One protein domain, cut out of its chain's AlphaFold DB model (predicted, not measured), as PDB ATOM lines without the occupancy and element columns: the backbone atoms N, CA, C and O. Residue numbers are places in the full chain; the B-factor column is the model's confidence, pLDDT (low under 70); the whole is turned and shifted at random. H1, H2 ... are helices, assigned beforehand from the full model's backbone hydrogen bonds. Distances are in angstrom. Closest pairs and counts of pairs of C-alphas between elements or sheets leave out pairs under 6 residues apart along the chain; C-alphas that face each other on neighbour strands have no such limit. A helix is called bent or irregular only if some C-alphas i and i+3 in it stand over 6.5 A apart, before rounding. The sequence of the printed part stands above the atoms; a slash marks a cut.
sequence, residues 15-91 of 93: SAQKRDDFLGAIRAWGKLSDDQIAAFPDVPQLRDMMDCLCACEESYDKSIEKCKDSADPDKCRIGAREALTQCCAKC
ATOM      1  N   SER A  15     254.205 274.667 219.418       89.25
ATOM      2  CA  SER A  15     253.429 275.464 218.467       89.25
ATOM      3  C   SER A  15     252.173 274.710 218.009       89.25
ATOM      4  O   SER A  15     252.126 273.480 218.032       89.25
ATOM      5  N   ALA A  16     251.145 275.450 217.585       87.81
ATOM      6  CA  ALA A  16     249.915 274.855 217.053       87.81
ATOM      7  C   ALA A  16     250.207 273.934 215.855       87.81
ATOM      8  O   ALA A  16     249.772 272.792 215.849       87.81
ATOM      9  N   GLN A  17     251.057 274.385 214.925       86.50
ATOM     10  CA  GLN A  17     251.499 273.593 213.771       86.50
ATOM     11  C   GLN A  17     252.085 272.239 214.194       86.50
ATOM     12  O   GLN A  17     251.687 271.200 213.683       86.50
ATOM     13  N   LYS A  18     252.999 272.238 215.174       87.31
ATOM     14  CA  LYS A  18     253.632 271.009 215.659       87.31
ATOM     15  C   LYS A  18     252.624 270.071 216.319       87.31
ATOM     16  O   LYS A  18     252.678 268.866 216.093       87.31
ATOM     17  N   ARG A  19     251.687 270.619 217.097       87.94
ATOM     18  CA  ARG A  19     250.596 269.837 217.690       87.94
ATOM     19  C   ARG A  19     249.712 269.207 216.616       87.94
ATOM     20  O   ARG A  19     249.423 268.020 216.717       87.94
ATOM     21  N   ASP A  20     249.363 269.945 215.566       88.25
ATOM     22  CA  ASP A  20     248.560 269.431 214.450       88.25
ATOM     23  C   ASP A  20     249.271 268.306 213.690       88.25
ATOM     24  O   ASP A  20     248.653 267.293 213.358       88.25
ATOM     25  N   ASP A  21     250.579 268.435 213.458       87.06
ATOM     26  CA  ASP A  21     251.371 267.392 212.803       87.06
ATOM     27  C   ASP A  21     251.445 266.114 213.660       87.06
ATOM     28  O   ASP A  21     251.319 265.004 213.134       87.06
ATOM     29  N   PHE A  22     251.546 266.257 214.986       87.69
ATOM     30  CA  PHE A  22     251.538 265.144 215.941       87.69
ATOM     31  C   PHE A  22     250.162 264.469 216.013       87.69
ATOM     32  O   PHE A  22     250.071 263.258 215.814       87.69
ATOM     33  N   LEU A  23     249.077 265.228 216.216       86.81
ATOM     34  CA  LEU A  23     247.698 264.706 216.169       86.81
ATOM     35  C   LEU A  23     247.410 264.028 214.834       86.81
ATOM     36  O   LEU A  23     246.729 263.008 214.747       86.81
ATOM     37  N   GLY A  24     247.970 264.592 213.778       85.44
ATOM     38  CA  GLY A  24     247.882 264.063 212.451       85.44
ATOM     39  C   GLY A  24     248.606 262.728 212.255       85.44
ATOM     40  O   GLY A  24     248.088 261.866 211.539       85.44
ATOM     41  N   ALA A  25     249.785 262.555 212.851       84.94
ATOM     42  CA  ALA A  25     250.504 261.284 212.873       84.94
ATOM     43  C   ALA A  25     249.754 260.235 213.708       84.94
ATOM     44  O   ALA A  25     249.689 259.072 213.310       84.94
ATOM     45  N   ILE A  26     249.124 260.666 214.806       82.50
ATOM     46  CA  ILE A  26     248.269 259.831 215.654       82.50
ATOM     47  C   ILE A  26     247.024 259.350 214.898       82.50
ATOM     48  O   ILE A  26     246.728 258.155 214.903       82.50
ATOM     49  N   ARG A  27     246.325 260.246 214.186       82.88
ATOM     50  CA  ARG A  27     245.182 259.888 213.325       82.88
ATOM     51  C   ARG A  27     245.544 258.814 212.304       82.88
ATOM     52  O   ARG A  27     244.760 257.896 212.083       82.88
ATOM     53  N   ALA A  28     246.731 258.908 211.706       78.88
ATOM     54  CA  ALA A  28     247.185 257.974 210.678       78.88
ATOM     55  C   ALA A  28     247.381 256.535 211.190       78.88
ATOM     56  O   ALA A  28     247.403 255.608 210.388       78.88
ATOM     57  N   TRP A  29     247.483 256.317 212.503       75.19
ATOM     58  CA  TRP A  29     247.520 254.961 213.059       75.19
ATOM     59  C   TRP A  29     246.178 254.245 213.048       75.19
ATOM     60  O   TRP A  29     246.154 253.030 213.225       75.19
ATOM     61  N   GLY A  30     245.063 254.966 212.901       70.31
ATOM     62  CA  GLY A  30     243.722 254.375 212.866       70.31
ATOM     63  C   GLY A  30     243.294 253.660 214.155       70.31
ATOM     64  O   GLY A  30     242.254 253.010 214.168       70.31
ATOM     65  N   LYS A  31     244.073 253.760 215.241       66.94
ATOM     66  CA  LYS A  31     243.794 253.069 216.508       66.94
ATOM     67  C   LYS A  31     242.829 253.835 217.424       66.94
ATOM     68  O   LYS A  31     242.377 253.255 218.406       66.94
ATOM     69  N   LEU A  32     242.526 255.107 217.132       76.12
ATOM     70  CA  LEU A  32     241.834 256.025 218.048       76.12
ATOM     71  C   LEU A  32     240.605 256.685 217.423       76.12
ATOM     72  O   LEU A  32     240.606 256.994 216.233       76.12
ATOM     73  N   SER A  33     239.589 256.953 218.247       83.94
ATOM     74  CA  SER A  33     238.422 257.746 217.844       83.94
ATOM     75  C   SER A  33     238.733 259.245 217.808       83.94
ATOM     76  O   SER A  33     239.644 259.719 218.489       83.94
ATOM     77  N   ASP A  34     237.943 260.018 217.057       84.69
ATOM     78  CA  ASP A  34     238.089 261.479 217.010       84.69
ATOM     79  C   ASP A  34     237.973 262.128 218.395       84.69
ATOM     80  O   ASP A  34     238.727 263.051 218.691       84.69
ATOM     81  N   ASP A  35     237.121 261.596 219.276       86.06
ATOM     82  CA  ASP A  35     236.988 262.081 220.655       86.06
ATOM     83  C   ASP A  35     238.270 261.868 221.471       86.06
ATOM     84  O   ASP A  35     238.679 262.736 222.241       86.06
ATOM     85  N   GLN A  36     238.947 260.729 221.285       84.69
ATOM     86  CA  GLN A  36     240.214 260.437 221.964       84.69
ATOM     87  C   GLN A  36     241.342 261.341 221.462       84.69
ATOM     88  O   GLN A  36     242.221 261.729 222.227       84.69
ATOM     89  N   ILE A  37     241.308 261.701 220.181       84.12
ATOM     90  CA  ILE A  37     242.279 262.609 219.570       84.12
ATOM     91  C   ILE A  37     241.997 264.052 219.999       84.12
ATOM     92  O   ILE A  37     242.931 264.785 220.309       84.12
ATOM     93  N   ALA A  38     240.725 264.450 220.084       84.25
ATOM     94  CA  ALA A  38     240.316 265.763 220.580       84.25
ATOM     95  C   ALA A  38     240.678 265.963 222.058       84.25
ATOM     96  O   ALA A  38     241.019 267.072 222.464       84.25
ATOM     97  N   ALA A  39     240.643 264.890 222.850       85.00
ATOM     98  CA  ALA A  39     241.060 264.892 224.246       85.00
ATOM     99  C   ALA A  39     242.575 264.666 224.441       85.00
ATOM    100  O   ALA A  39     243.024 264.515 225.574       85.00
ATOM    101  N   PHE A  40     243.388 264.614 223.380       82.69
ATOM    102  CA  PHE A  40     244.841 264.468 223.507       82.69
ATOM    103  C   PHE A  40     245.478 265.749 224.087       82.69
ATOM    104  O   PHE A  40     245.165 266.847 223.619       82.69
ATOM    105  N   PRO A  41     246.415 265.660 225.053       81.94
ATOM    106  CA  PRO A  41     247.088 264.470 225.586       81.94
ATOM    107  C   PRO A  41     246.486 263.955 226.904       81.94
ATOM    108  O   PRO A  41     247.138 263.237 227.658       81.94
ATOM    109  N   ASP A  42     245.262 264.353 227.240       82.81
ATOM    110  CA  ASP A  42     244.633 264.013 228.516       82.81
ATOM    111  C   ASP A  42     244.128 262.567 228.589       82.81
ATOM    112  O   ASP A  42     243.787 262.098 229.675       82.81
ATOM    113  N   VAL A  43     244.128 261.837 227.471       82.44
ATOM    114  CA  VAL A  43     243.700 260.436 227.404       82.44
ATOM    115  C   VAL A  43     244.812 259.494 227.903       82.44
ATOM    116  O   VAL A  43     245.813 259.310 227.210       82.44
ATOM    117  N   PRO A  44     244.640 258.807 229.052       80.44
ATOM    118  CA  PRO A  44     245.708 258.005 229.660       80.44
ATOM    119  C   PRO A  44     246.194 256.839 228.793       80.44
ATOM    120  O   PRO A  44     247.371 256.500 228.818       80.44
ATOM    121  N   GLN A  45     245.304 256.244 227.996       73.75
ATOM    122  CA  GLN A  45     245.634 255.120 227.112       73.75
ATOM    123  C   GLN A  45     246.562 255.512 225.945       73.75
ATOM    124  O   GLN A  45     247.023 254.646 225.213       73.75
ATOM    125  N   LEU A  46     246.810 256.814 225.748       77.12
ATOM    126  CA  LEU A  46     247.702 257.344 224.713       77.12
ATOM    127  C   LEU A  46     249.091 257.658 225.252       77.12
ATOM    128  O   LEU A  46     249.916 258.197 224.520       77.12
ATOM    129  N   ARG A  47     249.359 257.329 226.519       77.75
ATOM    130  CA  ARG A  47     250.616 257.661 227.185       77.75
ATOM    131  C   ARG A  47     251.834 257.073 226.478       77.75
ATOM    132  O   ARG A  47     252.772 257.811 226.221       77.75
ATOM    133  N   ASP A  48     251.797 255.807 226.079       77.19
ATOM    134  CA  ASP A  48     252.925 255.195 225.359       77.19
ATOM    135  C   ASP A  48     253.167 255.888 224.008       77.19
ATOM    136  O   ASP A  48     254.296 256.112 223.570       77.19
ATOM    137  N   MET A  49     252.080 256.319 223.366       77.94
ATOM    138  CA  MET A  49     252.120 257.071 222.117       77.94
ATOM    139  C   MET A  49     252.711 258.473 222.319       77.94
ATOM    140  O   MET A  49     253.520 258.926 221.513       77.94
ATOM    141  N   MET A  50     252.356 259.139 223.419       79.56
ATOM    142  CA  MET A  50     252.930 260.412 223.856       79.56
ATOM    143  C   MET A  50     254.429 260.287 224.139       79.56
ATOM    144  O   MET A  50     255.218 261.077 223.623       79.56
ATOM    145  N   ASP A  51     254.836 259.280 224.909       78.12
ATOM    146  CA  ASP A  51     256.239 259.049 225.257       78.12
ATOM    147  C   ASP A  51     257.079 258.821 223.994       78.12
ATOM    148  O   ASP A  51     258.170 259.382 223.846       78.12
ATOM    149  N   CYS A  52     256.524 258.120 223.007       79.81
ATOM    150  CA  CYS A  52     257.195 257.935 221.730       79.81
ATOM    151  C   CYS A  52     257.202 259.144 220.814       79.81
ATOM    152  O   CYS A  52     258.224 259.418 220.189       79.81
ATOM    153  N   LEU A  53     256.129 259.928 220.767       80.38
ATOM    154  CA  LEU A  53     256.159 261.230 220.103       80.38
ATOM    155  C   LEU A  53     257.242 262.132 220.716       80.38
ATOM    156  O   LEU A  53     257.969 262.800 219.987       80.38
ATOM    157  N   CYS A  54     257.416 262.083 222.038       77.94
ATOM    158  CA  CYS A  54     258.486 262.769 222.760       77.94
ATOM    159  C   CYS A  54     259.890 262.287 222.368       77.94
ATOM    160  O   CYS A  54     260.804 263.110 222.263       77.94
ATOM    161  N   ALA A  55     260.074 260.979 222.165       82.25
ATOM    162  CA  ALA A  55     261.337 260.401 221.701       82.25
ATOM    163  C   ALA A  55     261.639 260.768 220.236       82.25
ATOM    164  O   ALA A  55     262.791 261.004 219.872       82.25
ATOM    165  N   CYS A  56     260.602 260.868 219.406       85.12
ATOM    166  CA  CYS A  56     260.702 261.225 217.993       85.12
ATOM    167  C   CYS A  56     260.766 262.748 217.749       85.12
ATOM    168  O   CYS A  56     261.135 263.172 216.651       85.12
ATOM    169  N   GLU A  57     260.445 263.572 218.754       85.50
ATOM    170  CA  GLU A  57     260.313 265.032 218.642       85.50
ATOM    171  C   GLU A  57     261.570 265.708 218.084       85.50
ATOM    172  O   GLU A  57     261.473 266.519 217.169       85.50
ATOM    173  N   GLU A  58     262.755 265.349 218.580       84.31
ATOM    174  CA  GLU A  58     264.010 265.965 218.124       84.31
ATOM    175  C   GLU A  58     264.282 265.673 216.640       84.31
ATOM    176  O   GLU A  58     264.739 266.536 215.886       84.31
ATOM    177  N   SER A  59     263.974 264.450 216.199       85.00
ATOM    178  CA  SER A  59     264.124 264.053 214.795       85.00
ATOM    179  C   SER A  59     263.118 264.778 213.903       85.00
ATOM    180  O   SER A  59     263.453 265.178 212.784       85.00
ATOM    181  N   TYR A  60     261.903 264.988 214.409       88.06
ATOM    182  CA  TYR A  60     260.878 265.781 213.745       88.06
ATOM    183  C   TYR A  60     261.302 267.247 213.592       88.06
ATOM    184  O   TYR A  60     261.272 267.768 212.479       88.06
ATOM    185  N   ASP A  61     261.773 267.891 214.665       88.12
ATOM    186  CA  ASP A  61     262.203 269.295 214.637       88.12
ATOM    187  C   ASP A  61     263.338 269.516 213.637       88.12
ATOM    188  O   ASP A  61     263.260 270.413 212.796       88.12
ATOM    189  N   LYS A  62     264.342 268.630 213.637       86.81
ATOM    190  CA  LYS A  62     265.433 268.642 212.648       86.81
ATOM    191  C   LYS A  62     264.934 268.488 211.209       86.81
ATOM    192  O   LYS A  62     265.553 269.019 210.287       86.81
ATOM    193  N   SER A  63     263.859 267.730 211.000       87.38
ATOM    194  CA  SER A  63     263.285 267.496 209.671       87.38
ATOM    195  C   SER A  63     262.477 268.702 209.194       87.38
ATOM    196  O   SER A  63     262.652 269.147 208.064       87.38
ATOM    197  N   ILE A  64     261.654 269.283 210.070       88.31
ATOM    198  CA  ILE A  64     260.842 270.467 209.768       88.31
ATOM    199  C   ILE A  64     261.679 271.729 209.603       88.31
ATOM    200  O   ILE A  64     261.347 272.566 208.764       88.31
ATOM    201  N   GLU A  65     262.769 271.880 210.356       89.19
ATOM    202  CA  GLU A  65     263.672 273.021 210.199       89.19
ATOM    203  C   GLU A  65     264.210 273.102 208.763       89.19
ATOM    204  O   GLU A  65     264.155 274.165 208.147       89.19
ATOM    205  N   LYS A  66     264.584 271.953 208.185       84.81
ATOM    206  CA  LYS A  66     265.037 271.838 206.790       84.81
ATOM    207  C   LYS A  66     263.940 272.115 205.761       84.81
ATOM    208  O   LYS A  66     264.249 272.420 204.614       84.81
ATOM    209  N   CYS A  67     262.664 272.024 206.141       87.31
ATOM    210  CA  CYS A  67     261.557 272.302 205.228       87.31
ATOM    211  C   CYS A  67     261.403 273.791 204.903       87.31
ATOM    212  O   CYS A  67     260.750 274.110 203.911       87.31
ATOM    213  N   LYS A  68     261.981 274.702 205.703       82.31
ATOM    214  CA  LYS A  68     261.924 276.151 205.440       82.31
ATOM    215  C   LYS A  68     262.627 276.539 204.141       82.31
ATOM    216  O   LYS A  68     262.165 277.445 203.460       82.31
ATOM    217  N   ASP A  69     263.685 275.813 203.799       85.88
ATOM    218  CA  ASP A  69     264.494 276.038 202.601       85.88
ATOM    219  C   ASP A  69     264.105 275.099 201.440       85.88
ATOM    220  O   ASP A  69     264.757 275.080 200.396       85.88
ATOM    221  N   SER A  70     263.053 274.288 201.613       87.44
ATOM    222  CA  SER A  70     262.575 273.356 200.588       87.44
ATOM    223  C   SER A  70     261.841 274.093 199.469       87.44
ATOM    224  O   SER A  70     261.046 274.994 199.728       87.44
ATOM    225  N   ALA A  71     262.030 273.636 198.226       88.62
ATOM    226  CA  ALA A  71     261.252 274.097 197.072       88.62
ATOM    227  C   ALA A  71     259.741 273.827 197.234       88.62
ATOM    228  O   ALA A  71     258.930 274.588 196.718       88.62
ATOM    229  N   ASP A  72     259.385 272.781 197.990       90.19
ATOM    230  CA  ASP A  72     258.017 272.467 198.412       90.19
ATOM    231  C   ASP A  72     257.980 272.252 199.935       90.19
ATOM    232  O   ASP A  72     258.243 271.139 200.423       90.19
ATOM    233  N   PRO A  73     257.675 273.299 200.720       85.25
ATOM    234  CA  PRO A  73     257.561 273.195 202.171       85.25
ATOM    235  C   PRO A  73     256.450 272.233 202.602       85.25
ATOM    236  O   PRO A  73     256.645 271.461 203.538       85.25
ATOM    237  N   ASP A  74     255.316 272.219 201.896       86.12
ATOM    238  CA  ASP A  74     254.165 271.378 202.244       86.12
ATOM    239  C   ASP A  74     254.459 269.889 202.042       86.12
ATOM    240  O   ASP A  74     254.214 269.073 202.932       86.12
ATOM    241  N   LYS A  75     255.078 269.521 200.914       88.25
ATOM    242  CA  LYS A  75     255.500 268.134 200.665       88.25
ATOM    243  C   LYS A  75     256.553 267.674 201.675       88.25
ATOM    244  O   LYS A  75     256.511 266.533 202.130       88.25
ATOM    245  N   CYS A  76     257.471 268.564 202.052       88.56
ATOM    246  CA  CYS A  76     258.468 268.276 203.078       88.56
ATOM    247  C   CYS A  76     257.818 268.019 204.448       88.56
ATOM    248  O   CYS A  76     258.180 267.057 205.125       88.56
ATOM    249  N   ARG A  77     256.801 268.807 204.825       87.12
ATOM    250  CA  ARG A  77     256.026 268.593 206.058       87.12
ATOM    251  C   ARG A  77     255.278 267.266 206.053       87.12
ATOM    252  O   ARG A  77     255.320 266.559 207.055       87.12
ATOM    253  N   ILE A  78     254.651 266.898 204.932       87.69
ATOM    254  CA  ILE A  78     254.002 265.585 204.785       87.69
ATOM    255  C   ILE A  78     255.021 264.468 205.044       87.69
ATOM    256  O   ILE A  78     254.764 263.606 205.880       87.69
ATOM    257  N   GLY A  79     256.206 264.535 204.431       88.06
ATOM    258  CA  GLY A  79     257.269 263.552 204.664       88.06
ATOM    259  C   GLY A  79     257.777 263.526 206.112       88.06
ATOM    260  O   GLY A  79     258.001 262.452 206.670       88.06
ATOM    261  N   ALA A  80     257.914 264.686 206.765       89.38
ATOM    262  CA  ALA A  80     258.283 264.765 208.182       89.38
ATOM    263  C   ALA A  80     257.217 264.128 209.090       89.38
ATOM    264  O   ALA A  80     257.548 263.439 210.056       89.38
ATOM    265  N   ARG A  81     255.935 264.309 208.757       87.81
ATOM    266  CA  ARG A  81     254.811 263.685 209.456       87.81
ATOM    267  C   ARG A  81     254.755 262.174 209.225       87.81
ATOM    268  O   ARG A  81     254.537 261.438 210.178       87.81
ATOM    269  N   GLU A  82     255.019 261.691 208.012       87.62
ATOM    270  CA  GLU A  82     255.143 260.250 207.738       87.62
ATOM    271  C   GLU A  82     256.308 259.624 208.513       87.62
ATOM    272  O   GLU A  82     256.158 258.552 209.101       87.62
ATOM    273  N   ALA A  83     257.452 260.309 208.581       86.81
ATOM    274  CA  ALA A  83     258.587 259.878 209.391       86.81
ATOM    275  C   ALA A  83     258.240 259.836 210.888       86.81
ATOM    276  O   ALA A  83     258.631 258.892 211.574       86.81
ATOM    277  N   LEU A  84     257.464 260.806 211.388       86.50
ATOM    278  CA  LEU A  84     256.936 260.794 212.754       86.50
ATOM    279  C   LEU A  84     256.023 259.580 212.985       86.50
ATOM    280  O   LEU A  84     256.230 258.836 213.942       86.50
ATOM    281  N   THR A  85     255.077 259.322 212.077       83.81
ATOM    282  CA  THR A  85     254.193 258.147 212.121       83.81
ATOM    283  C   THR A  85     254.985 256.839 212.160       83.81
ATOM    284  O   THR A  85     254.677 255.974 212.981       83.81
ATOM    285  N   GLN A  86     256.013 256.698 211.317       83.56
ATOM    286  CA  GLN A  86     256.890 255.522 211.289       83.56
ATOM    287  C   GLN A  86     257.743 255.394 212.552       83.56
ATOM    288  O   GLN A  86     257.945 254.286 213.046       83.56
ATOM    289  N   CYS A  87     258.252 256.510 213.074       83.50
ATOM    290  CA  CYS A  87     259.051 256.527 214.292       83.50
ATOM    291  C   CYS A  87     258.225 256.036 215.477       83.50
ATOM    292  O   CYS A  87     258.634 255.111 216.175       83.50
ATOM    293  N   CYS A  88     257.017 256.570 215.637       76.81
ATOM    294  CA  CYS A  88     256.127 256.119 216.687       76.81
ATOM    295  C   CYS A  88     255.700 254.651 216.462       76.81
ATOM    296  O   CYS A  88     255.445 253.949 217.432       76.81
ATOM    297  N   ALA A  89     255.552 254.178 215.210       75.44
ATOM    298  CA  ALA A  89     255.014 252.836 214.939       75.44
ATOM    299  C   ALA A  89     255.918 251.734 215.509       75.44
ATOM    300  O   ALA A  89     255.436 250.668 215.872       75.44
ATOM    301  N   LYS A  90     257.215 252.027 215.653       70.75
ATOM    302  CA  LYS A  90     258.206 251.152 216.293       70.75
ATOM    303  C   LYS A  90     258.066 251.049 217.813       70.75
ATOM    304  O   LYS A  90     258.785 250.270 218.420       70.75
ATOM    305  N   CYS A  91     257.203 251.853 218.421       66.62
ATOM    306  CA  CYS A  91     257.003 251.871 219.863       66.62
ATOM    307  C   CYS A  91     255.780 251.104 220.355       66.62
ATOM    308  O   CYS A  91     255.637 250.908 221.555       66.62
TER     309      CYS A  91
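AT A GLANCE: This is residues 15 to 91 of the 93 residues of an uncharacterized protein of Rhodobacteraceae bacterium (UniProt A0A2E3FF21). A long helical hairpin of H3 and H4 makes the length of this domain, and H1 crosses it at a steep angle, packing on H4. The short H2 lies beyond the last part of H1, away from H4, and the long H3 is kinked. The printed part has 77 residues with four named helices in the order H1, H2, H3, H4 and no named strand; the class is all helix. The whole is compact, with a radius of gyration of the C-alphas of 12.4 A, yet elongated in outline, spanning 38 by 21 by 21 A.

IN THESE COORDINATES: Find C-alpha 16 at (249.915, 274.855, 217.053); from there H1 runs 16.1 A to residue 27. H2 is residues 34 to 38. Look next at C-alpha 44 at (245.708, 258.005, 229.660), where H3 begins; it runs to residue 67, 32.4 A away. It is irregular, with C-alphas 45 and 48 7.5 A apart, and has a kink of 52 degrees near residue 57. H4, residues 73 to 89, covers 24.2 A and ends at C-alpha 89 at (255.014, 252.836, 214.939).

HOW THE PARTS SIT: H1 touches H4 with residues 21 to 26 alone, meeting residues 81 to 85 of H4; the closest C-alphas, of Ala 25 and Thr 85, are 4.9 A apart. These two run the same way at a steep tilt of 50 degrees. H1 and H3 are close but not clearly touching: their closest C-alphas, of Phe 22 and Leu 53, are 7.3 A apart. With residues 23 to 27 alone, H1 only just touches H2, with 3 pairs of C-alphas within 8 A, the closest those of Leu 23 and Ile 37 at 6.7 A. H2 is apart from H3 and H4. H3 and H4 form a helical hairpin and touch, closest at the C-alphas of Cys 67 and Pro 73, 5.1 A; they run opposite ways at 36 degrees, a tilt only just steep. Every O i to N i+4 pair is within hydrogen-bond range in H1, H2 and H4, against 15 of 20 in H3.

THE WHOLE: The two C-alphas farthest apart, of Pro 44 and Ala 71, are 39.5 A from each other. The printed part has no cut; the links H2 to H3 and H3 to H4 are tight, and H1 to H2 is short. Mean pLDDT of the printed part is 83.4, with residues 31 and 91 under 70.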